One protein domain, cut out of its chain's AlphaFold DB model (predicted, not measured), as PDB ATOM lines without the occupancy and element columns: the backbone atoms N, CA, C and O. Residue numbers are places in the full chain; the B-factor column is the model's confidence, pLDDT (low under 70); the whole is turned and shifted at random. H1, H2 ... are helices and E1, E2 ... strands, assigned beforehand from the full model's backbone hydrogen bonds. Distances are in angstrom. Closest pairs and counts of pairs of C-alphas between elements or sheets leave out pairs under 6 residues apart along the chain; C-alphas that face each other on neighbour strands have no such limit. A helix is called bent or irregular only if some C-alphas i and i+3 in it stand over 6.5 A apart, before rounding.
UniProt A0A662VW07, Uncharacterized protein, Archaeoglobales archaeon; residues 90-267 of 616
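Overview. This is residues 90 to 267 of the 616 residues of an uncharacterized protein of Archaeoglobales archaeon (UniProt A0A662VW07). Two groups of helices are joined into one body: at one end H5, H6 and H7 run side by side, nearly parallel or antiparallel, and at the other H1 packs on H4a at a wide angle, its first residues, 90 to 94, meet H3, which also meets H2, and the E1 E2 hairpin is packed beside H1, H2 and H3. H7 lies nearest the middle and meets H1 and H2; the sharply bent H4 joins the groups, with the short H9 alongside its second arm. The 178 printed residues hold nine named helices and two named strands, in the order H1 H2 H3 E1 E2 H4 H5 H6 H7 H8 H9; the sheet, E1 - E2, is antiparallel and the class is mostly helix. The whole is compact, with a radius of gyration of the C-alphas of 15.9 A and spans of 46 by 37 by 26 A.

Along the chain. Find C-alpha 90 at (207.282, 309.515, 229.126); from there H1 runs 28.1 A to residue 108. After it look for H2, residues 123 to 134, 15.5 A long, and H3, residues 143 to 152, 14.3 A. Strands E1, residues 156 to 161, and E2, residues 165 to 170, measure 15.7 A and 16.6 A. Residues 172 to 203 were assigned as one helix, H4, by hydrogen bonds, but it is bent: C-alphas 184 and 187 are 7.7 A apart. Its arms are H4a, residues 172 to 184, 19.8 A, and H4b, from C-alpha 187 at (220.378, 312.762, 235.589) to residue 203, 24.2 A. H4a is irregular, with C-alphas 180 and 183 7.5 A apart. Next come H5, residues 205 to 216, 16.5 A; H6, residues 219 to 235, 24.2 A; and H7, residues 238 to 248, 15.7 A. H6 has a kink of 45 degrees near residue 229 and is irregular, with C-alphas 231 and 234 7.4 A apart. H8 is residues 250 to 253, and H9, residues 258 to 265, ends at C-alpha 265 (231.147, 331.632, 230.440).

Arrangement. Begin at H7, which with H5 and H6 makes an up and down bundle, each helix running against the one before it. H5 and H7 touch at a shallow tilt of 12 degrees, the same way, the closest C-alphas being Ala 207 and Ile 244, 7.1 A. H6 and H7 are close but not clearly touching, with Ser 233 and Leu 241 closest at 7.0 A. The helical hairpin H5 and H6 only just touches, with 3 pairs of C-alphas within 8 A, Leu 214 and Lys 222 closest at 6.4 A. Look next at H2, about perpendicular to H7 at 83 degrees and touching it, Phe 129 and Ala 239 closest at 4.8 A. H1 touches H7 with residues 100 to 108 alone, Ser 104 and Leu 246 closest at 6.0 A, and H4a with residues 92 to 99 alone, Val 96 and Ala 178 closest at 4.5 A. H3 touches H1, Glu 91 and Ile 146 closest at 5.9 A, through residues 90 to 94 of H1 alone. In the E1 and E2 hairpin, N 157 and O 169 are 2.8 A apart and N 159 and O 167 are 2.9 A apart, within hydrogen-bond range; Asp 99 and Ile 170 are the closest C-alphas of H1 and E2, at 6.7 A. H4a and H4b are about perpendicular, at 88 degrees. H9 touches H4b at a shallow tilt of 18 degrees, the same way, Ala 194 and Ile 258 closest at 5.9 A, through residues 194 to 198 of H4b alone. H8 and H9 touch only at the corner, and only just, with 3 pairs; Arg 253 and Ser 259 are closest, at 6.1 A. In H2, H3, H4b, H5, H7 and H9 every O i to N i+4 pair is within hydrogen-bond range; H1 has 13 of 15, H4a 7 of 9 and H6 10 of 13, and H8 is too short for such a pair.

Size, cuts and confidence. The two C-alphas farthest apart are those of Glu 152 and Lys 267, at 48.2 A. The printed part has no cut. The link from H1 to H2, residues 109 to 122, is long; that from H2 to H3 is short, and the other links are tight. The mean pLDDT of the printed part is 78.2; look for values under 70 at residues 103 to 122, 159 to 167 and 219 to 220.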
ATOM      1  N   SER A  90     207.431 308.116 229.572       91.12
ATOM      2  CA  SER A  90     207.282 309.515 229.126       91.12
ATOM      3  C   SER A  90     206.529 310.366 230.150       91.12
ATOM      4  O   SER A  90     207.019 311.418 230.560       91.12
ATOM      5  N   GLU A  91     205.360 309.903 230.598       91.88
ATOM      6  CA  GLU A  91     204.509 310.596 231.572       91.88
ATOM      7  C   GLU A  91     205.252 310.834 232.888       91.88
ATOM      8  O   GLU A  91     205.214 311.933 233.446       91.88
ATOM      9  N   ILE A  92     206.010 309.835 233.354       91.38
ATOM     10  CA  ILE A  92     206.816 309.972 234.568       91.38
ATOM     11  C   ILE A  92     207.960 310.982 234.364       91.38
ATOM     12  O   ILE A  92     208.210 311.787 235.263       91.38
ATOM     13  N   LYS A  93     208.641 310.994 233.205       91.19
ATOM     14  CA  LYS A  93     209.676 312.006 232.899       91.19
ATOM     15  C   LYS A  93     209.099 313.424 232.909       91.19
ATOM     16  O   LYS A  93     209.687 314.304 233.539       91.19
ATOM     17  N   VAL A  94     207.940 313.632 232.276       89.75
ATOM     18  CA  VAL A  94     207.230 314.923 232.281       89.75
ATOM     19  C   VAL A  94     206.864 315.333 233.708       89.75
ATOM     20  O   VAL A  94     207.157 316.453 234.117       89.75
ATOM     21  N   LEU A  95     206.317 314.422 234.514       89.75
ATOM     22  CA  LEU A  95     205.923 314.708 235.894       89.75
ATOM     23  C   LEU A  95     207.123 315.055 236.803       89.75
ATOM     24  O   LEU A  95     207.030 315.966 237.629       89.75
ATOM     25  N   VAL A  96     208.272 314.387 236.627       89.31
ATOM     26  CA  VAL A  96     209.532 314.721 237.325       89.31
ATOM     27  C   VAL A  96     210.049 316.103 236.910       89.31
ATOM     28  O   VAL A  96     210.442 316.891 237.774       89.31
ATOM     29  N   LEU A  97     210.014 316.435 235.616       87.06
ATOM     30  CA  LEU A  97     210.396 317.759 235.123       87.06
ATOM     31  C   LEU A  97     209.473 318.859 235.671       87.06
ATOM     32  O   LEU A  97     209.959 319.892 236.135       87.06
ATOM     33  N   LEU A  98     208.156 318.638 235.671       84.44
ATOM     34  CA  LEU A  98     207.181 319.588 236.210       84.44
ATOM     35  C   LEU A  98     207.396 319.832 237.712       84.44
ATOM     36  O   LEU A  98     207.308 320.981 238.150       84.44
ATOM     37  N   ASP A  99     207.766 318.818 238.508       85.19
ATOM     38  CA  ASP A  99     208.168 319.047 239.903       85.19
ATOM     39  C   ASP A  99     209.449 319.891 240.015       85.19
ATOM     40  O   ASP A  99     209.516 320.780 240.865       85.19
ATOM     41  N   MET A 100     210.449 319.665 239.153       79.75
ATOM     42  CA  MET A 100     211.689 320.457 239.137       79.75
ATOM     43  C   MET A 100     211.426 321.932 238.811       79.75
ATOM     44  O   MET A 100     211.894 322.816 239.535       79.75
ATOM     45  N   VAL A 101     210.647 322.194 237.758       75.81
ATOM     46  CA  VAL A 101     210.250 323.537 237.311       75.81
ATOM     47  C   VAL A 101     209.425 324.224 238.405       75.81
ATOM     48  O   VAL A 101     209.850 325.239 238.963       75.81
ATOM     49  N   THR A 102     208.303 323.627 238.819       71.62
ATOM     50  CA  THR A 102     207.408 324.233 239.822       71.62
ATOM     51  C   THR A 102     208.062 324.393 241.200       71.62
ATOM     52  O   THR A 102     207.810 325.392 241.876       71.62
ATOM     53  N   SER A 103     208.943 323.477 241.625       69.88
ATOM     54  CA  SER A 103     209.682 323.604 242.894       69.88
ATOM     55  C   SER A 103     210.762 324.687 242.866       69.88
ATOM     56  O   SER A 103     211.069 325.234 243.923       69.88
ATOM     57  N   SER A 104     211.338 324.990 241.699       65.44
ATOM     58  CA  SER A 104     212.283 326.107 241.534       65.44
ATOM     59  C   SER A 104     211.537 327.439 241.645       65.44
ATOM     60  O   SER A 104     211.894 328.307 242.437       65.44
ATOM     61  N   ILE A 105     210.408 327.542 240.945       61.22
ATOM     62  CA  ILE A 105     209.542 328.725 240.897       61.22
ATOM     63  C   ILE A 105     208.903 329.048 242.258       61.22
ATOM     64  O   ILE A 105     209.009 330.175 242.740       61.22
ATOM     65  N   LYS A 106     208.298 328.057 242.934       55.75
ATOM     66  CA  LYS A 106     207.622 328.248 244.235       55.75
ATOM     67  C   LYS A 106     208.578 328.596 245.392       55.75
ATOM     68  O   LYS A 106     208.104 328.968 246.461       55.75
ATOM     69  N   ARG A 107     209.904 328.466 245.229       48.53
ATOM     70  CA  ARG A 107     210.895 328.779 246.282       48.53
ATOM     71  C   ARG A 107     211.351 330.229 246.311       48.53
ATOM     72  O   ARG A 107     211.731 330.702 247.379       48.53
ATOM     73  N   GLU A 108     211.375 330.903 245.166       45.88
ATOM     74  CA  GLU A 108     212.061 332.194 245.056       45.88
ATOM     75  C   GLU A 108     211.184 333.386 245.458       45.88
ATOM     76  O   GLU A 108     211.724 334.458 245.721       45.88
ATOM     77  N   ASN A 109     209.854 333.217 245.564       41.31
ATOM     78  CA  ASN A 109     208.906 334.312 245.830       41.31
ATOM     79  C   ASN A 109     209.219 335.549 244.963       41.31
ATOM     80  O   ASN A 109     209.313 336.665 245.482       41.31
ATOM     81  N   LEU A 110     209.435 335.329 243.655       44.72
ATOM     82  CA  LEU A 110     209.746 336.380 242.682       44.72
ATOM     83  C   LEU A 110     208.737 337.522 242.843       44.72
ATOM     84  O   LEU A 110     207.540 337.350 242.627       44.72
ATOM     85  N   PHE A 111     209.237 338.659 243.322       37.09
ATOM     86  CA  PHE A 111     208.413 339.752 243.826       37.09
ATOM     87  C   PHE A 111     207.674 340.411 242.656       37.09
ATOM     88  O   PHE A 111     208.313 340.887 241.716       37.09
ATOM     89  N   VAL A 112     206.342 340.441 242.715       37.59
ATOM     90  CA  VAL A 112     205.489 340.959 241.637       37.59
ATOM     91  C   VAL A 112     204.976 342.359 241.990       37.59
ATOM     92  O   VAL A 112     204.203 342.494 242.941       37.59
ATOM     93  N   PRO A 113     205.357 343.409 241.237       31.88
ATOM     94  CA  PRO A 113     204.587 344.645 241.160       31.88
ATOM     95  C   PRO A 113     203.239 344.341 240.497       31.88
ATOM     96  O   PRO A 113     203.189 343.646 239.485       31.88
ATOM     97  N   SER A 114     202.152 344.859 241.060       33.62
ATOM     98  CA  SER A 114     200.773 344.365 240.914       33.62
ATOM     99  C   SER A 114     200.115 344.404 239.519       33.62
ATOM    100  O   SER A 114     198.925 344.118 239.433       33.62
ATOM    101  N   GLU A 115     200.837 344.718 238.438       34.06
ATOM    102  CA  GLU A 115     200.259 344.911 237.091       34.06
ATOM    103  C   GLU A 115     201.004 344.211 235.933       34.06
ATOM    104  O   GLU A 115     200.526 344.254 234.802       34.06
ATOM    105  N   ILE A 116     202.115 343.497 236.176       32.75
ATOM    106  CA  ILE A 116     202.746 342.615 235.168       32.75
ATOM    107  C   ILE A 116     202.948 341.228 235.804       32.75
ATOM    108  O   ILE A 116     203.469 341.140 236.915       32.75
ATOM    109  N   PRO A 117     202.436 340.143 235.189       37.41
ATOM    110  CA  PRO A 117     201.795 339.075 235.955       37.41
ATOM    111  C   PRO A 117     202.730 338.082 236.651       37.41
ATOM    112  O   PRO A 117     203.841 337.794 236.210       37.41
ATOM    113  N   VAL A 118     202.151 337.409 237.654       38.91
ATOM    114  CA  VAL A 118     202.492 336.027 238.031       38.91
ATOM    115  C   VAL A 118     202.254 335.122 236.806       38.91
ATOM    116  O   VAL A 118     201.203 334.502 236.666       38.91
ATOM    117  N   LYS A 119     203.212 335.091 235.875       44.84
ATOM    118  CA  LYS A 119     203.176 334.309 234.628       44.84
ATOM    119  C   LYS A 119     204.039 333.055 234.769       44.84
ATOM    120  O   LYS A 119     205.102 332.924 234.173       44.84
ATOM    121  N   ILE A 120     203.618 332.167 235.664       46.22
ATOM    122  CA  ILE A 120     204.359 330.950 235.997       46.22
ATOM    123  C   ILE A 120     203.332 329.881 236.423       46.22
ATOM    124  O   ILE A 120     202.866 329.907 237.557       46.22
ATOM    125  N   VAL A 121     202.869 328.964 235.567       54.12
ATOM    126  CA  VAL A 121     203.400 328.508 234.268       54.12
ATOM    127  C   VAL A 121     202.233 328.244 233.301       54.12
ATOM    128  O   VAL A 121     201.375 327.434 233.647       54.12
ATOM    129  N   ASP A 122     202.173 328.894 232.129       65.75
ATOM    130  CA  ASP A 122     201.106 328.608 231.145       65.75
ATOM    131  C   ASP A 122     201.264 327.194 230.564       65.75
ATOM    132  O   ASP A 122     202.390 326.717 230.403       65.75
ATOM    133  N   ARG A 123     200.146 326.524 230.247       73.56
ATOM    134  CA  ARG A 123     200.160 325.204 229.602       73.56
ATOM    135  C   ARG A 123     200.924 325.255 228.278       73.56
ATOM    136  O   ARG A 123     201.723 324.361 228.029       73.56
ATOM    137  N   HIS A 124     200.755 326.324 227.494       74.94
ATOM    138  CA  HIS A 124     201.471 326.524 226.227       74.94
ATOM    139  C   HIS A 124     202.986 326.635 226.451       74.94
ATOM    140  O   HIS A 124     203.760 325.921 225.830       74.94
ATOM    141  N   LEU A 125     203.404 327.441 227.430       73.25
ATOM    142  CA  LEU A 125     204.811 327.645 227.790       73.25
ATOM    143  C   LEU A 125     205.463 326.366 228.370       73.25
ATOM    144  O   LEU A 125     206.658 326.141 228.186       73.25
ATOM    145  N   ILE A 126     204.691 325.493 229.032       76.69
ATOM    146  CA  ILE A 126     205.118 324.119 229.365       76.69
ATOM    147  C   ILE A 126     205.200 323.235 228.120       76.69
ATOM    148  O   ILE A 126     206.159 322.474 228.010       76.69
ATOM    149  N   GLY A 127     204.219 323.330 227.222       78.56
ATOM    150  CA  GLY A 127     204.152 322.608 225.955       78.56
ATOM    151  C   GLY A 127     205.398 322.849 225.113       78.56
ATOM    152  O   GLY A 127     206.179 321.923 224.926       78.56
ATOM    153  N   ASP A 128     205.651 324.099 224.728       78.69
ATOM    154  CA  ASP A 128     206.798 324.521 223.912       78.69
ATOM    155  C   ASP A 128     208.142 324.058 224.509       78.69
ATOM    156  O   ASP A 128     209.030 323.570 223.806       78.69
ATOM    157  N   PHE A 129     208.297 324.157 225.832       80.56
ATOM    158  CA  PHE A 129     209.507 323.718 226.532       80.56
ATOM    159  C   PHE A 129     209.654 322.192 226.592       80.56
ATOM    160  O   PHE A 129     210.766 321.674 226.468       80.56
ATOM    161  N   LEU A 130     208.551 321.462 226.770       83.56
ATOM    162  CA  LEU A 130     208.530 320.002 226.705       83.56
ATOM    163  C   LEU A 130     208.790 319.502 225.284       83.56
ATOM    164  O   LEU A 130     209.561 318.559 225.121       83.56
ATOM    165  N   GLU A 131     208.211 320.144 224.268       84.81
ATOM    166  CA  GLU A 131     208.469 319.855 222.857       84.81
ATOM    167  C   GLU A 131     209.942 320.074 222.516       84.81
ATOM    168  O   GLU A 131     210.566 319.165 221.966       84.81
ATOM    169  N   MET A 132     210.521 321.211 222.927       84.38
ATOM    170  CA  MET A 132     211.943 321.516 222.741       84.38
ATOM    171  C   MET A 132     212.832 320.361 223.224       84.38
ATOM    172  O   MET A 132     213.686 319.896 222.474       84.38
ATOM    173  N   ILE A 133     212.616 319.855 224.444       84.94
ATOM    174  CA  ILE A 133     213.479 318.819 225.041       84.94
ATOM    175  C   ILE A 133     213.036 317.371 224.754       84.94
ATOM    176  O   ILE A 133     213.758 316.431 225.097       84.94
ATOM    177  N   SER A 134     211.866 317.174 224.135       85.19
ATOM    178  CA  SER A 134     211.213 315.868 223.937       85.19
ATOM    179  C   SER A 134     212.119 314.831 223.269       85.19
ATOM    180  O   SER A 134     212.185 313.678 223.704       85.19
ATOM    181  N   SER A 135     212.862 315.262 222.245       84.88
ATOM    182  CA  SER A 135     213.722 314.403 221.430       84.88
ATOM    183  C   SER A 135     214.909 313.825 222.210       84.88
ATOM    184  O   SER A 135     215.175 312.626 222.108       84.88
ATOM    185  N   ASP A 136     215.579 314.630 223.044       86.50
ATOM    186  CA  ASP A 136     216.681 314.158 223.894       86.50
ATOM    187  C   ASP A 136     216.176 313.311 225.075       86.50
ATOM    188  O   ASP A 136     216.882 312.411 225.525       86.50
ATOM    189  N   LEU A 137     214.944 313.552 225.549       86.56
ATOM    190  CA  LEU A 137     214.279 312.740 226.580       86.56
ATOM    191  C   LEU A 137     213.602 311.470 226.045       86.56
ATOM    192  O   LEU A 137     213.047 310.701 226.837       86.56
ATOM    193  N   GLN A 138     213.636 311.232 224.732       86.19
ATOM    194  CA  GLN A 138     212.955 310.113 224.068       86.19
ATOM    195  C   GLN A 138     211.452 310.046 224.401       86.19
ATOM    196  O   GLN A 138     210.886 308.960 224.527       86.19
ATOM    197  N   ILE A 139     210.808 311.205 224.560       85.69
ATOM    198  CA  ILE A 139     209.358 311.303 224.731       85.69
ATOM    199  C   ILE A 139     208.727 310.947 223.379       85.69
ATOM    200  O   ILE A 139     208.815 311.704 222.415       85.69
ATOM    201  N   SER A 140     208.162 309.740 223.286       75.25
ATOM    202  CA  SER A 140     207.595 309.188 222.044       75.25
ATOM    203  C   SER A 140     206.145 309.599 221.791       75.25
ATOM    204  O   SER A 140     205.596 309.322 220.724       75.25
ATOM    205  N   GLU A 141     205.514 310.188 222.799       81.69
ATOM    206  CA  GLU A 141     204.120 310.603 222.800       81.69
ATOM    207  C   GLU A 141     204.018 312.118 222.611       81.69
ATOM    208  O   GLU A 141     204.932 312.880 222.904       81.69
ATOM    209  N   ASP A 142     202.877 312.537 222.086       86.31
ATOM    210  CA  ASP A 142     202.519 313.940 221.903       86.31
ATOM    211  C   ASP A 142     202.407 314.636 223.273       86.31
ATOM    212  O   ASP A 142     201.767 314.109 224.188       86.31
ATOM    213  N   VAL A 143     203.063 315.789 223.426       85.69
ATOM    214  CA  VAL A 143     203.199 316.485 224.718       85.69
ATOM    215  C   VAL A 143     201.839 316.882 225.284       85.69
ATOM    216  O   VAL A 143     201.581 316.652 226.467       85.69
ATOM    217  N   ASP A 144     200.937 317.396 224.448       85.94
ATOM    218  CA  ASP A 144     199.589 317.761 224.876       85.94
ATOM    219  C   ASP A 144     198.790 316.537 225.328       85.94
ATOM    220  O   ASP A 144     198.028 316.628 226.294       85.94
ATOM    221  N   LYS A 145     198.975 315.371 224.696       88.94
ATOM    222  CA  LYS A 145     198.360 314.117 225.173       88.94
ATOM    223  C   LYS A 145     198.886 313.703 226.541       88.94
ATOM    224  O   LYS A 145     198.071 313.343 227.382       88.94
ATOM    225  N   ILE A 146     200.195 313.800 226.790       90.56
ATOM    226  CA  ILE A 146     200.766 313.514 228.117       90.56
ATOM    227  C   ILE A 146     200.179 314.462 229.168       90.56
ATOM    228  O   ILE A 146     199.758 314.013 230.232       90.56
ATOM    229  N   LEU A 147     200.114 315.765 228.879       88.88
ATOM    230  CA  LEU A 147     199.551 316.748 229.809       88.88
ATOM    231  C   LEU A 147     198.065 316.474 230.086       88.88
ATOM    232  O   LEU A 147     197.665 316.456 231.247       88.88
ATOM    233  N   ASN A 148     197.268 316.171 229.055       89.81
ATOM    234  CA  ASN A 148     195.865 315.776 229.224       89.81
ATOM    235  C   ASN A 148     195.737 314.501 230.075       89.81
ATOM    236  O   ASN A 148     194.921 314.462 230.989       89.81
ATOM    237  N   GLN A 149     196.569 313.483 229.836       91.12
ATOM    238  CA  GLN A 149     196.510 312.226 230.582       91.12
ATOM    239  C   GLN A 149     196.896 312.405 232.059       91.12
ATOM    240  O   GLN A 149     196.248 311.840 232.938       91.12
ATOM    241  N   LEU A 150     197.911 313.225 232.353       91.19
ATOM    242  CA  LEU A 150     198.306 313.569 233.725       91.19
ATOM    243  C   LEU A 150     197.238 314.404 234.455       91.19
ATOM    244  O   LEU A 150     197.134 314.319 235.681       91.19
ATOM    245  N   GLU A 151     196.462 315.207 233.726       89.75
ATOM    246  CA  GLU A 151     195.342 315.994 234.253       89.75
ATOM    247  C   GLU A 151     194.110 315.113 234.526       89.75
ATOM    248  O   GLU A 151     193.553 315.171 235.621       89.75
ATOM    249  N   GLU A 152     193.747 314.215 233.600       90.19
ATOM    250  CA  GLU A 152     192.691 313.204 233.792       90.19
ATOM    251  C   GLU A 152     192.964 312.271 234.986       90.19
ATOM    252  O   GLU A 152     192.031 311.795 235.632       90.19
ATOM    253  N   LEU A 153     194.240 312.017 235.292       90.88
ATOM    254  CA  LEU A 153     194.683 311.223 236.443       90.88
ATOM    255  C   LEU A 153     194.821 312.033 237.750       90.88
ATOM    256  O   LEU A 153     195.284 311.490 238.755       90.88
ATOM    257  N   GLU A 154     194.446 313.316 237.754       88.88
ATOM    258  CA  GLU A 154     194.567 314.248 238.892       88.88
ATOM    259  C   GLU A 154     196.015 314.386 239.434       88.88
ATOM    260  O   GLU A 154     196.247 314.726 240.600       88.88
ATOM    261  N   LEU A 155     197.029 314.137 238.596       87.12
ATOM    262  CA  LEU A 155     198.454 314.272 238.942       87.12
ATOM    263  C   LEU A 155     198.977 315.693 238.700       87.12
ATOM    264  O   LEU A 155     199.885 316.162 239.398       87.12
ATOM    265  N   ILE A 156     198.362 316.398 237.755       87.75
ATOM    266  CA  ILE A 156     198.462 317.849 237.580       87.75
ATOM    267  C   ILE A 156     197.054 318.455 237.577       87.75
ATOM    268  O   ILE A 156     196.063 317.752 237.412       87.75
ATOM    269  N   THR A 157     196.962 319.764 237.793       81.38
ATOM    270  CA  THR A 157     195.709 320.529 237.749       81.38
ATOM    271  C   THR A 157     195.938 321.857 237.058       81.38
ATOM    272  O   THR A 157     196.949 322.512 237.315       81.38
ATOM    273  N   GLU A 158     194.981 322.297 236.248       76.00
ATOM    274  CA  GLU A 158     194.963 323.666 235.749       76.00
ATOM    275  C   GLU A 158     194.185 324.597 236.679       76.00
ATOM    276  O   GLU A 158     193.079 324.299 237.139       76.00
ATOM    277  N   LYS A 159     194.746 325.782 236.930       67.56
ATOM    278  CA  LYS A 159     194.020 326.894 237.553       67.56
ATOM    279  C   LYS A 159     193.937 328.061 236.594       67.56
ATOM    280  O   LYS A 159     194.941 328.503 236.048       67.56
ATOM    281  N   LYS A 160     192.737 328.616 236.447       57.56
ATOM    282  CA  LYS A 160     192.535 329.866 235.724       57.56
ATOM    283  C   LYS A 160     192.924 331.042 236.617       57.56
ATOM    284  O   LYS A 160     192.229 331.342 237.587       57.56
ATOM    285  N   ILE A 161     194.020 331.706 236.275       55.53
ATOM    286  CA  ILE A 161     194.422 332.990 236.855       55.53
ATOM    287  C   ILE A 161     193.707 334.109 236.065       55.53
ATOM    288  O   ILE A 161     193.166 333.881 234.978       55.53
ATOM    289  N   ALA A 162     193.589 335.300 236.658       45.19
ATOM    290  CA  ALA A 162     192.789 336.411 236.137       45.19
ATOM    291  C   ALA A 162     193.018 336.692 234.634       45.19
ATOM    292  O   ALA A 162     194.142 336.645 234.143       45.19
ATOM    293  N   ASN A 163     191.931 337.010 233.922       37.12
ATOM    294  CA  ASN A 163     191.909 337.383 232.502       37.12
ATOM    295  C   ASN A 163     192.715 336.458 231.561       37.12
ATOM    296  O   ASN A 163     193.586 336.897 230.817       37.12
ATOM    297  N   CYS A 164     192.286 335.190 231.526       34.91
ATOM    298  CA  CYS A 164     192.534 334.207 230.453       34.91
ATOM    299  C   CYS A 164     193.845 333.404 230.486       34.91
ATOM    300  O   CYS A 164     194.090 332.673 229.533       34.91
ATOM    301  N   LEU A 165     194.622 333.449 231.569       45.09
ATOM    302  CA  LEU A 165     195.814 332.604 231.728       45.09
ATOM    303  C   LEU A 165     195.485 331.320 232.507       45.09
ATOM    304  O   LEU A 165     194.828 331.369 233.551       45.09
ATOM    305  N   LEU A 166     195.947 330.176 232.005       51.94
ATOM    306  CA  LEU A 166     195.904 328.884 232.696       51.94
ATOM    307  C   LEU A 166     197.253 328.658 233.384       51.94
ATOM    308  O   LEU A 166     198.279 329.063 232.852       51.94
ATOM    309  N   SER A 167     197.274 328.035 234.562       66.75
ATOM    310  CA  SER A 167     198.517 327.651 235.236       66.75
ATOM    311  C   SER A 167     198.516 326.176 235.608       66.75
ATOM    312  O   SER A 167     197.641 325.753 236.369       66.75
ATOM    313  N   VAL A 168     199.515 325.425 235.143       72.25
ATOM    314  CA  VAL A 168     199.679 324.005 235.487       72.25
ATOM    315  C   VAL A 168     200.339 323.869 236.863       72.25
ATOM    316  O   VAL A 168     201.475 324.292 237.081       72.25
ATOM    317  N   GLU A 169     199.641 323.238 237.806       78.00
ATOM    318  CA  GLU A 169     200.155 322.892 239.131       78.00
ATOM    319  C   GLU A 169     200.205 321.375 239.338       78.00
ATOM    320  O   GLU A 169     199.185 320.695 239.239       78.00
ATOM    321  N   ILE A 170     201.374 320.849 239.720       82.94
ATOM    322  CA  ILE A 170     201.513 319.456 240.166       82.94
ATOM    323  C   ILE A 170     200.759 319.230 241.487       82.94
ATOM    324  O   ILE A 170     200.900 320.012 242.436       82.94
ATOM    325  N   THR A 171     199.959 318.163 241.558       83.56
ATOM    326  CA  THR A 171     199.174 317.836 242.757       83.56
ATOM    327  C   THR A 171     200.030 317.170 243.832       83.56
ATOM    328  O   THR A 171     201.211 316.863 243.639       83.56
ATOM    329  N   VAL A 172     199.442 316.938 245.009       80.12
ATOM    330  CA  VAL A 172     200.118 316.229 246.107       80.12
ATOM    331  C   VAL A 172     200.528 314.816 245.680       80.12
ATOM    332  O   VAL A 172     201.632 314.389 246.013       80.12
ATOM    333  N   ASP A 173     199.684 314.111 244.927       82.12
ATOM    334  CA  ASP A 173     199.963 312.743 244.490       82.12
ATOM    335  C   ASP A 173     200.891 312.706 243.272       82.12
ATOM    336  O   ASP A 173     201.859 311.941 243.288       82.12
ATOM    337  N   GLY A 174     200.735 313.636 242.319       86.75
ATOM    338  CA  GLY A 174     201.722 313.845 241.256       86.75
ATOM    339  C   GLY A 174     203.130 314.091 241.812       86.75
ATOM    340  O   GLY A 174     204.096 313.455 241.390       86.75
ATOM    341  N   LYS A 175     203.251 314.921 242.857       85.44
ATOM    342  CA  LYS A 175     204.529 315.195 243.531       85.44
ATOM    343  C   LYS A 175     205.122 313.967 244.229       85.44
ATOM    344  O   LYS A 175     206.339 313.784 244.205       85.44
ATOM    345  N   LYS A 176     204.302 313.104 244.844       84.44
ATOM    346  CA  LYS A 176     204.782 311.841 245.444       84.44
ATOM    347  C   LYS A 176     205.335 310.891 244.377       84.44
ATOM    348  O   LYS A 176     206.349 310.239 244.622       84.44
ATOM    349  N   ILE A 177     204.697 310.822 243.206       89.25
ATOM    350  CA  ILE A 177     205.167 310.016 242.068       89.25
ATOM    351  C   ILE A 177     206.468 310.597 241.502       89.25
ATOM    352  O   ILE A 177     207.432 309.852 241.323       89.25
ATOM    353  N   ALA A 178     206.537 311.917 241.305       89.19
ATOM    354  CA  ALA A 178     207.756 312.600 240.884       89.19
ATOM    355  C   ALA A 178     208.928 312.302 241.836       89.19
ATOM    356  O   ALA A 178     209.976 311.842 241.388       89.19
ATOM    357  N   GLU A 179     208.752 312.456 243.154       87.69
ATOM    358  CA  GLU A 179     209.816 312.169 244.131       87.69
ATOM    359  C   GLU A 179     210.201 310.674 244.162       87.69
ATOM    360  O   GLU A 179     211.377 310.360 244.319       87.69
ATOM    361  N   LYS A 180     209.248 309.748 243.947       89.38
ATOM    362  CA  LYS A 180     209.508 308.293 243.846       89.38
ATOM    363  C   LYS A 180     210.427 307.942 242.669       89.38
ATOM    364  O   LYS A 180     211.250 307.037 242.800       89.38
ATOM    365  N   TYR A 181     210.273 308.612 241.527       91.44
ATOM    366  CA  TYR A 181     211.005 308.297 240.292       91.44
ATOM    367  C   TYR A 181     212.149 309.261 239.961       91.44
ATOM    368  O   TYR A 181     212.914 309.010 239.030       91.44
ATOM    369  N   LYS A 182     212.315 310.323 240.748       88.31
ATOM    370  CA  LYS A 182     213.387 311.317 240.646       88.31
ATOM    371  C   LYS A 182     214.761 310.687 240.437       88.31
ATOM    372  O   LYS A 182     215.397 310.957 239.428       88.31
ATOM    373  N   ASP A 183     215.177 309.774 241.312       87.19
ATOM    374  CA  ASP A 183     216.498 309.133 241.229       87.19
ATOM    375  C   ASP A 183     216.692 308.278 239.953       87.19
ATOM    376  O   ASP A 183     217.832 308.022 239.571       87.19
ATOM    377  N   LYS A 184     215.609 307.854 239.267       90.94
ATOM    378  CA  LYS A 184     215.671 307.138 237.973       90.94
ATOM    379  C   LYS A 184     215.967 308.098 236.811       90.94
ATOM    380  O   LYS A 184     216.798 307.765 235.974       90.94
ATOM    381  N   TYR A 185     215.306 309.258 236.757       90.75
ATOM    382  CA  TYR A 185     215.318 310.136 235.571       90.75
ATOM    383  C   TYR A 185     216.048 311.472 235.745       90.75
ATOM    384  O   TYR A 185     216.317 312.142 234.755       90.75
ATOM    385  N   PHE A 186     216.380 311.892 236.968       87.31
ATOM    386  CA  PHE A 186     216.915 313.232 237.237       87.31
ATOM    387  C   PHE A 186     218.210 313.532 236.466       87.31
ATOM    388  O   PHE A 186     218.336 314.614 235.906       87.31
ATOM    389  N   GLU A 187     219.145 312.580 236.376       87.69
ATOM    390  CA  GLU A 187     220.378 312.762 235.589       87.69
ATOM    391  C   GLU A 187     220.122 312.748 234.071       87.69
ATOM    392  O   GLU A 187     220.762 313.502 233.346       87.69
ATOM    393  N   GLU A 188     219.164 311.956 233.576       89.50
ATOM    394  CA  GLU A 188     218.757 311.969 232.160       89.50
ATOM    395  C   GLU A 188     218.159 313.336 231.785       89.50
ATOM    396  O   GLU A 188     218.610 313.985 230.839       89.50
ATOM    397  N   ILE A 189     217.226 313.821 232.610       89.00
ATOM    398  CA  ILE A 189     216.594 315.136 232.482       89.00
ATOM    399  C   ILE A 189     217.637 316.257 232.562       89.00
ATOM    400  O   ILE A 189     217.631 317.169 231.740       89.00
ATOM    401  N   LEU A 190     218.581 316.181 233.502       88.44
ATOM    402  CA  LEU A 190     219.665 317.156 233.619       88.44
ATOM    403  C   LEU A 190     220.623 317.160 232.429       88.44
ATOM    404  O   LEU A 190     221.137 318.225 232.096       88.44
ATOM    405  N   VAL A 191     220.909 316.008 231.817       88.69
ATOM    406  CA  VAL A 191     221.778 315.933 230.633       88.69
ATOM    407  C   VAL A 191     221.092 316.562 229.424       88.69
ATOM    408  O   VAL A 191     221.737 317.349 228.732       88.69
ATOM    409  N   ALA A 192     219.795 316.303 229.219       89.25
ATOM    410  CA  ALA A 192     219.009 316.992 228.197       89.25
ATOM    411  C   ALA A 192     218.988 318.508 228.451       89.25
ATOM    412  O   ALA A 192     219.452 319.277 227.615       89.25
ATOM    413  N   LEU A 193     218.569 318.953 229.643       89.31
ATOM    414  CA  LEU A 193     218.528 320.378 229.998       89.31
ATOM    415  C   LEU A 193     219.894 321.069 229.870       89.31
ATOM    416  O   LEU A 193     219.957 322.218 229.447       89.31
ATOM    417  N   ALA A 194     220.995 320.391 230.207       90.38
ATOM    418  CA  ALA A 194     222.336 320.960 230.094       90.38
ATOM    419  C   ALA A 194     222.726 321.298 228.646       90.38
ATOM    420  O   ALA A 194     223.423 322.287 228.437       90.38
ATOM    421  N   LYS A 195     222.267 320.519 227.658       90.06
ATOM    422  CA  LYS A 195     222.476 320.811 226.234       90.06
ATOM    423  C   LYS A 195     221.783 322.121 225.844       90.06
ATOM    424  O   LYS A 195     222.455 323.026 225.365       90.06
ATOM    425  N   TYR A 196     220.498 322.278 226.171       89.00
ATOM    426  CA  TYR A 196     219.758 323.520 225.902       89.00
ATOM    427  C   TYR A 196     220.295 324.722 226.690       89.00
ATOM    428  O   TYR A 196     220.330 325.828 226.169       89.00
ATOM    429  N   VAL A 197     220.791 324.531 227.919       89.94
ATOM    430  CA  VAL A 197     221.492 325.594 228.668       89.94
ATOM    431  C   VAL A 197     222.760 326.054 227.940       89.94
ATOM    432  O   VAL A 197     223.078 327.238 227.979       89.94
ATOM    433  N   GLU A 198     223.492 325.144 227.289       90.88
ATOM    434  CA  GLU A 198     224.680 325.474 226.492       90.88
ATOM    435  C   GLU A 198     224.291 326.162 225.166       90.88
ATOM    436  O   GLU A 198     224.873 327.188 224.829       90.88
ATOM    437  N   GLU A 199     223.231 325.703 224.490       89.56
ATOM    438  CA  GLU A 199     222.674 326.337 223.281       89.56
ATOM    439  C   GLU A 199     222.135 327.756 223.553       89.56
ATOM    440  O   GLU A 199     222.468 328.684 222.816       89.56
ATOM    441  N   VAL A 200     221.385 327.969 224.643       87.25
ATOM    442  CA  VAL A 200     220.899 329.299 225.070       87.25
ATOM    443  C   VAL A 200     222.066 330.229 225.390       87.25
ATOM    444  O   VAL A 200     222.050 331.395 225.015       87.25
ATOM    445  N   VAL A 201     223.104 329.718 226.053       88.38
ATOM    446  CA  VAL A 201     224.320 330.483 226.362       88.38
ATOM    447  C   VAL A 201     225.065 330.939 225.107       88.38
ATOM    448  O   VAL A 201     225.610 332.041 225.099       88.38
ATOM    449  N   ASP A 202     225.117 330.103 224.072       88.50
ATOM    450  CA  ASP A 202     225.834 330.409 222.832       88.50
ATOM    451  C   ASP A 202     225.009 331.269 221.848       88.50
ATOM    452  O   ASP A 202     225.593 331.896 220.962       88.50
ATOM    453  N   SER A 203     223.679 331.327 222.002       89.25
ATOM    454  CA  SER A 203     222.760 332.052 221.106       89.25
ATOM    455  C   SER A 203     222.187 333.357 221.677       89.25
ATOM    456  O   SER A 203     222.033 334.316 220.920       89.25
ATOM    457  N   ASP A 204     221.915 333.435 222.986       91.88
ATOM    458  CA  ASP A 204     221.352 334.617 223.651       91.88
ATOM    459  C   ASP A 204     222.360 335.233 224.641       91.88
ATOM    460  O   ASP A 204     222.614 334.747 225.749       91.88
ATOM    461  N   GLU A 205     222.928 336.368 224.234       91.69
ATOM    462  CA  GLU A 205     223.902 337.123 225.021       91.69
ATOM    463  C   GLU A 205     223.297 337.706 226.314       91.69
ATOM    464  O   GLU A 205     223.989 337.793 227.329       91.69
ATOM    465  N   LEU A 206     222.010 338.066 226.336       91.94
ATOM    466  CA  LEU A 206     221.346 338.594 227.530       91.94
ATOM    467  C   LEU A 206     221.111 337.480 228.558       91.94
ATOM    468  O   LEU A 206     221.454 337.652 229.734       91.94
ATOM    469  N   ALA A 207     220.631 336.318 228.115       90.56
ATOM    470  CA  ALA A 207     220.516 335.118 228.938       90.56
ATOM    471  C   ALA A 207     221.889 334.718 229.506       90.56
ATOM    472  O   ALA A 207     222.059 334.605 230.723       90.56
ATOM    473  N   LYS A 208     222.918 334.613 228.657       91.56
ATOM    474  CA  LYS A 208     224.307 334.340 229.067       91.56
ATOM    475  C   LYS A 208     224.810 335.304 230.148       91.56
ATOM    476  O   LYS A 208     225.435 334.856 231.116       91.56
ATOM    477  N   ARG A 209     224.519 336.608 230.051       91.50
ATOM    478  CA  ARG A 209     224.905 337.606 231.071       91.50
ATOM    479  C   ARG A 209     224.127 337.426 232.380       91.50
ATOM    480  O   ARG A 209     224.743 337.479 233.445       91.50
ATOM    481  N   ILE A 210     222.831 337.098 232.332       90.25
ATOM    482  CA  ILE A 210     222.040 336.701 233.518       90.25
ATOM    483  C   ILE A 210     222.691 335.498 234.222       90.25
ATOM    484  O   ILE A 210     222.927 335.551 235.433       90.25
ATOM    485  N   LEU A 211     223.059 334.447 233.477       87.81
ATOM    486  CA  LEU A 211     223.740 333.268 234.026       87.81
ATOM    487  C   LEU A 211     225.084 333.614 234.684       87.81
ATOM    488  O   LEU A 211     225.371 333.133 235.783       87.81
ATOM    489  N   GLN A 212     225.911 334.443 234.035       89.12
ATOM    490  CA  GLN A 212     227.190 334.890 234.596       89.12
ATOM    491  C   GLN A 212     226.999 335.630 235.921       89.12
ATOM    492  O   GLN A 212     227.701 335.339 236.891       89.12
ATOM    493  N   ILE A 213     226.034 336.554 235.986       89.69
ATOM    494  CA  ILE A 213     225.726 337.287 237.216       89.69
ATOM    495  C   ILE A 213     225.297 336.295 238.307       89.69
ATOM    496  O   ILE A 213     225.899 336.290 239.381       89.69
ATOM    497  N   LEU A 214     224.340 335.400 238.037       86.38
ATOM    498  CA  LEU A 214     223.868 334.387 238.997       86.38
ATOM    499  C   LEU A 214     224.982 333.483 239.553       86.38
ATOM    500  O   LEU A 214     224.903 333.014 240.693       86.38
ATOM    501  N   ASP A 215     226.011 333.207 238.759       84.56
ATOM    502  CA  ASP A 215     227.143 332.352 239.123       84.56
ATOM    503  C   ASP A 215     228.267 333.099 239.882       84.56
ATOM    504  O   ASP A 215     229.074 332.471 240.577       84.56
ATOM    505  N   ILE A 216     228.302 334.435 239.792       82.88
ATOM    506  CA  ILE A 216     229.240 335.314 240.514       82.88
ATOM    507  C   ILE A 216     228.665 335.789 241.858       82.88
ATOM    508  O   ILE A 216     229.412 335.927 242.829       82.88
ATOM    509  N   VAL A 217     227.363 336.088 241.925       79.62
ATOM    510  CA  VAL A 217     226.807 336.937 242.990       79.62
ATOM    511  C   VAL A 217     226.119 336.186 244.136       79.62
ATOM    512  O   VAL A 217     225.632 335.067 244.001       79.62
ATOM    513  N   GLY A 218     226.055 336.843 245.300       71.62
ATOM    514  CA  GLY A 218     225.318 336.365 246.473       71.62
ATOM    515  C   GLY A 218     223.835 336.766 246.487       71.62
ATOM    516  O   GLY A 218     223.380 337.598 245.701       71.62
ATOM    517  N   LEU A 219     223.092 336.213 247.454       67.06
ATOM    518  CA  LEU A 219     221.627 336.305 247.577       67.06
ATOM    519  C   LEU A 219     221.047 337.732 247.475       67.06
ATOM    520  O   LEU A 219     220.009 337.937 246.854       67.06
ATOM    521  N   SER A 220     221.712 338.740 248.049       66.31
ATOM    522  CA  SER A 220     221.257 340.139 247.993       66.31
ATOM    523  C   SER A 220     221.265 340.727 246.580       66.31
ATOM    524  O   SER A 220     220.438 341.572 246.252       66.31
ATOM    525  N   THR A 221     222.213 340.296 245.751       74.00
ATOM    526  CA  THR A 221     222.376 340.770 244.374       74.00
ATOM    527  C   THR A 221     221.530 339.941 243.420       74.00
ATOM    528  O   THR A 221     220.957 340.503 242.493       74.00
ATOM    529  N   LYS A 222     221.360 338.642 243.710       78.25
ATOM    530  CA  LYS A 222     220.362 337.781 243.064       78.25
ATOM    531  C   LYS A 222     218.974 338.434 243.111       78.25
ATOM    532  O   LYS A 222     218.385 338.654 242.063       78.25
ATOM    533  N   ARG A 223     218.550 338.925 244.284       75.38
ATOM    534  CA  ARG A 223     217.318 339.722 244.431       75.38
ATOM    535  C   ARG A 223     217.281 340.977 243.563       75.38
ATOM    536  O   ARG A 223     216.239 341.284 242.994       75.38
ATOM    537  N   LYS A 224     218.385 341.728 243.429       77.56
ATOM    538  CA  LYS A 224     218.418 342.874 242.497       77.56
ATOM    539  C   LYS A 224     218.240 342.414 241.039       77.56
ATOM    540  O   LYS A 224     217.500 343.079 240.323       77.56
ATOM    541  N   LEU A 225     218.837 341.289 240.637       82.94
ATOM    542  CA  LEU A 225     218.696 340.711 239.294       82.94
ATOM    543  C   LEU A 225     217.276 340.195 239.018       82.94
ATOM    544  O   LEU A 225     216.715 340.567 237.998       82.94
ATOM    545  N   GLU A 226     216.678 339.420 239.932       77.19
ATOM    546  CA  GLU A 226     215.283 338.933 239.857       77.19
ATOM    547  C   GLU A 226     214.318 340.078 239.529       77.19
ATOM    548  O   GLU A 226     213.505 339.987 238.618       77.19
ATOM    549  N   ASN A 227     214.472 341.206 240.223       72.31
ATOM    550  CA  ASN A 227     213.649 342.387 239.996       72.31
ATOM    551  C   ASN A 227     213.879 343.070 238.631       72.31
ATOM    552  O   ASN A 227     212.951 343.673 238.099       72.31
ATOM    553  N   TYR A 228     215.106 343.078 238.093       77.44
ATOM    554  CA  TYR A 228     215.329 343.580 236.728       77.44
ATOM    555  C   TYR A 228     214.699 342.603 235.725       77.44
ATOM    556  O   TYR A 228     213.990 343.029 234.818       77.44
ATOM    557  N   PHE A 229     214.890 341.301 235.954       80.12
ATOM    558  CA  PHE A 229     214.376 340.215 235.130       80.12
ATOM    559  C   PHE A 229     212.852 340.253 234.974       80.12
ATOM    560  O   PHE A 229     212.380 340.115 233.853       80.12
ATOM    561  N   THR A 230     212.082 340.558 236.029       73.25
ATOM    562  CA  THR A 230     210.620 340.747 235.923       73.25
ATOM    563  C   THR A 230     210.236 341.711 234.792       73.25
ATOM    564  O   THR A 230     209.322 341.417 234.027       73.25
ATOM    565  N   ASN A 231     210.968 342.820 234.638       75.19
ATOM    566  CA  ASN A 231     210.672 343.860 233.647       75.19
ATOM    567  C   ASN A 231     211.134 343.497 232.227       75.19
ATOM    568  O   ASN A 231     210.530 343.968 231.273       75.19
ATOM    569  N   ILE A 232     212.184 342.678 232.081       78.44
ATOM    570  CA  ILE A 232     212.738 342.268 230.774       78.44
ATOM    571  C   ILE A 232     212.292 340.871 230.320       78.44
ATOM    572  O   ILE A 232     212.638 340.447 229.224       78.44
ATOM    573  N   SER A 233     211.528 340.155 231.150       76.75
ATOM    574  CA  SER A 233     211.083 338.775 230.909       76.75
ATOM    575  C   SER A 233     210.379 338.587 229.559       76.75
ATOM    576  O   SER A 233     210.545 337.558 228.918       76.75
ATOM    577  N   THR A 234     209.668 339.609 229.081       76.75
ATOM    578  CA  THR A 234     208.968 339.626 227.789       76.75
ATOM    579  C   THR A 234     209.879 339.703 226.559       76.75
ATOM    580  O   THR A 234     209.368 339.650 225.444       76.75
ATOM    581  N   GLN A 235     211.201 339.847 226.726       78.81
ATOM    582  CA  GLN A 235     212.169 339.803 225.620       78.81
ATOM    583  C   GLN A 235     212.619 338.380 225.256       78.81
ATOM    584  O   GLN A 235     213.214 338.203 224.197       78.81
ATOM    585  N   PHE A 236     212.369 337.390 226.116       80.19
ATOM    586  CA  PHE A 236     212.800 336.010 225.897       80.19
ATOM    587  C   PHE A 236     211.697 335.172 225.257       80.19
ATOM    588  O   PHE A 236     210.517 335.363 225.544       80.19
ATOM    589  N   GLU A 237     212.100 334.192 224.451       80.88
ATOM    590  CA  GLU A 237     211.222 333.092 224.057       80.88
ATOM    591  C   GLU A 237     210.856 332.240 225.286       80.88
ATOM    592  O   GLU A 237     211.674 332.050 226.195       80.88
ATOM    593  N   ASP A 238     209.639 331.697 225.310       74.38
ATOM    594  CA  ASP A 238     209.049 331.006 226.467       74.38
ATOM    595  C   ASP A 238     209.929 329.850 227.002       74.38
ATOM    596  O   ASP A 238     210.095 329.682 228.216       74.38
ATOM    597  N   ALA A 239     210.592 329.111 226.108       74.38
ATOM    598  CA  ALA A 239     211.525 328.045 226.471       74.38
ATOM    599  C   ALA A 239     212.839 328.562 227.105       74.38
ATOM    600  O   ALA A 239     213.347 327.965 228.062       74.38
ATOM    601  N   ILE A 240     213.366 329.701 226.634       81.94
ATOM    602  CA  ILE A 240     214.542 330.374 227.218       81.94
ATOM    603  C   ILE A 240     214.196 330.886 228.621       81.94
ATOM    604  O   ILE A 240     214.975 330.716 229.565       81.94
ATOM    605  N   LEU A 241     213.000 331.459 228.780       78.81
ATOM    606  CA  LEU A 241     212.501 331.975 230.051       78.81
ATOM    607  C   LEU A 241     212.473 330.883 231.138       78.81
ATOM    608  O   LEU A 241     212.939 331.109 232.259       78.81
ATOM    609  N   LEU A 242     211.999 329.677 230.803       78.19
ATOM    610  CA  LEU A 242     211.995 328.527 231.715       78.19
ATOM    611  C   LEU A 242     213.398 328.038 232.089       78.19
ATOM    612  O   LEU A 242     213.644 327.731 233.261       78.19
ATOM    613  N   ILE A 243     214.335 328.016 231.138       82.75
ATOM    614  CA  ILE A 243     215.743 327.701 231.416       82.75
ATOM    615  C   ILE A 243     216.323 328.703 232.419       82.75
ATOM    616  O   ILE A 243     216.942 328.302 233.410       82.75
ATOM    617  N   ILE A 244     216.077 330.001 232.217       82.25
ATOM    618  CA  ILE A 244     216.532 331.046 233.137       82.25
ATOM    619  C   ILE A 244     215.911 330.853 234.534       82.25
ATOM    620  O   ILE A 244     216.646 330.878 235.524       82.25
ATOM    621  N   PHE A 245     214.602 330.583 234.643       79.12
ATOM    622  CA  PHE A 245     213.945 330.313 235.933       79.12
ATOM    623  C   PHE A 245     214.545 329.110 236.680       79.12
ATOM    624  O   PHE A 245     214.784 329.202 237.886       79.12
ATOM    625  N   LEU A 246     214.852 328.006 235.989       79.06
ATOM    626  CA  LEU A 246     215.534 326.851 236.592       79.06
ATOM    627  C   LEU A 246     216.921 327.223 237.145       79.06
ATOM    628  O   LEU A 246     217.334 326.724 238.189       79.06
ATOM    629  N   LEU A 247     217.636 328.134 236.483       82.38
ATOM    630  CA  LEU A 247     218.976 328.576 236.881       82.38
ATOM    631  C   LEU A 247     218.973 329.581 238.048       82.38
ATOM    632  O   LEU A 247     220.000 329.731 238.729       82.38
ATOM    633  N   PHE A 248     217.832 330.213 238.344       78.75
ATOM    634  CA  PHE A 248     217.638 330.923 239.609       78.75
ATOM    635  C   PHE A 248     217.625 329.951 240.813       78.75
ATOM    636  O   PHE A 248     218.147 330.344 241.861       78.75
ATOM    637  N   ASP A 249     217.169 328.688 240.692       78.19
ATOM    638  CA  ASP A 249     217.315 327.704 241.785       78.19
ATOM    639  C   ASP A 249     218.797 327.340 241.991       78.19
ATOM    640  O   ASP A 249     219.520 326.820 241.132       78.19
ATOM    641  N   ASP A 250     219.261 327.630 243.202       78.25
ATOM    642  CA  ASP A 250     220.656 327.501 243.598       78.25
ATOM    643  C   ASP A 250     221.159 326.046 243.594       78.25
ATOM    644  O   ASP A 250     222.358 325.828 243.426       78.25
ATOM    645  N   LYS A 251     220.286 325.045 243.777       80.94
ATOM    646  CA  LYS A 251     220.651 323.618 243.729       80.94
ATOM    647  C   LYS A 251     220.816 323.154 242.288       80.94
ATOM    648  O   LYS A 251     221.793 322.464 242.003       80.94
ATOM    649  N   PHE A 252     219.907 323.559 241.399       82.38
ATOM    650  CA  PHE A 252     219.995 323.258 239.970       82.38
ATOM    651  C   PHE A 252     221.265 323.872 239.362       82.38
ATOM    652  O   PHE A 252     222.103 323.149 238.821       82.38
ATOM    653  N   ARG A 253     221.501 325.178 239.571       85.06
ATOM    654  CA  ARG A 253     222.702 325.877 239.065       85.06
ATOM    655  C   ARG A 253     224.015 325.296 239.602       85.06
ATOM    656  O   ARG A 253     225.009 325.229 238.879       85.06
ATOM    657  N   LYS A 254     224.035 324.848 240.864       84.38
ATOM    658  CA  LYS A 254     225.216 324.217 241.487       84.38
ATOM    659  C   LYS A 254     225.394 322.746 241.110       84.38
ATOM    660  O   LYS A 254     226.415 322.169 241.496       84.38
ATOM    661  N   HIS A 255     224.472 322.141 240.355       88.12
ATOM    662  CA  HIS A 255     224.651 320.772 239.892       88.12
ATOM    663  C   HIS A 255     225.905 320.645 239.021       88.12
ATOM    664  O   HIS A 255     226.281 321.564 238.293       88.12
ATOM    665  N   HIS A 256     226.594 319.508 239.107       87.81
ATOM    666  CA  HIS A 256     227.939 319.369 238.551       87.81
ATOM    667  C   HIS A 256     227.979 319.468 237.011       87.81
ATOM    668  O   HIS A 256     229.003 319.867 236.453       87.81
ATOM    669  N   THR A 257     226.875 319.128 236.338       87.69
ATOM    670  CA  THR A 257     226.666 319.283 234.889       87.69
ATOM    671  C   THR A 257     226.518 320.761 234.521       87.69
ATOM    672  O   THR A 257     227.353 321.298 233.795       87.69
ATOM    673  N   ILE A 258     225.542 321.449 235.120       89.06
ATOM    674  CA  ILE A 258     225.226 322.864 234.869       89.06
ATOM    675  C   ILE A 258     226.392 323.785 235.262       89.06
ATOM    676  O   ILE A 258     226.805 324.647 234.488       89.06
ATOM    677  N   SER A 259     227.020 323.544 236.418       87.00
ATOM    678  CA  SER A 259     228.148 324.347 236.907       87.00
ATOM    679  C   SER A 259     229.401 324.251 236.021       87.00
ATOM    680  O   SER A 259     230.287 325.101 236.123       87.00
ATOM    681  N   LYS A 260     229.525 323.252 235.133       89.25
ATOM    682  CA  LYS A 260     230.588 323.256 234.109       89.25
ATOM    683  C   LYS A 260     230.323 324.329 233.054       89.25
ATOM    684  O   LYS A 260     231.267 325.022 232.681       89.25
ATOM    685  N   ILE A 261     229.071 324.486 232.624       88.81
ATOM    686  CA  ILE A 261     228.649 325.479 231.626       88.81
ATOM    687  C   ILE A 261     228.798 326.887 232.218       88.81
ATOM    688  O   ILE A 261     229.527 327.707 231.661       88.81
ATOM    689  N   THR A 262     228.261 327.138 233.424       82.94
ATOM    690  CA  THR A 262     228.384 328.461 234.077       82.94
ATOM    691  C   THR A 262     229.841 328.872 234.330       82.94
ATOM    692  O   THR A 262     230.191 330.046 234.230       82.94
ATOM    693  N   ARG A 263     230.752 327.915 234.563       84.00
ATOM    694  CA  ARG A 263     232.196 328.194 234.674       84.00
ATOM    695  C   ARG A 263     232.884 328.498 233.344       84.00
ATOM    696  O   ARG A 263     233.879 329.222 233.376       84.00
ATOM    697  N   LYS A 264     232.419 327.957 232.208       86.25
ATOM    698  CA  LYS A 264     232.978 328.282 230.880       86.25
ATOM    699  C   LYS A 264     232.773 329.769 230.580       86.25
ATOM    700  O   LYS A 264     233.738 330.458 230.251       86.25
ATOM    701  N   ILE A 265     231.549 330.262 230.788       85.75
ATOM    702  CA  ILE A 265     231.147 331.632 230.440       85.75
ATOM    703  C   ILE A 265     231.802 332.721 231.297       85.75
ATOM    704  O   ILE A 265     231.930 333.835 230.813       85.75
ATOM    705  N   ARG A 266     232.312 332.424 232.506       81.62
ATOM    706  CA  ARG A 266     233.004 333.405 233.384       81.62
ATOM    707  C   ARG A 266     234.163 334.177 232.736       81.62
ATOM    708  O   ARG A 266     234.604 335.175 233.297       81.62
ATOM    709  N   LYS A 267     234.747 333.652 231.656       76.38
ATOM    710  CA  LYS A 267     235.919 334.247 230.988       76.38
ATOM    711  C   LYS A 267     235.561 335.368 230.023       76.38
ATOM    712  O   LYS A 267     236.411 336.200 229.731       76.38
TER     713      LYS A 267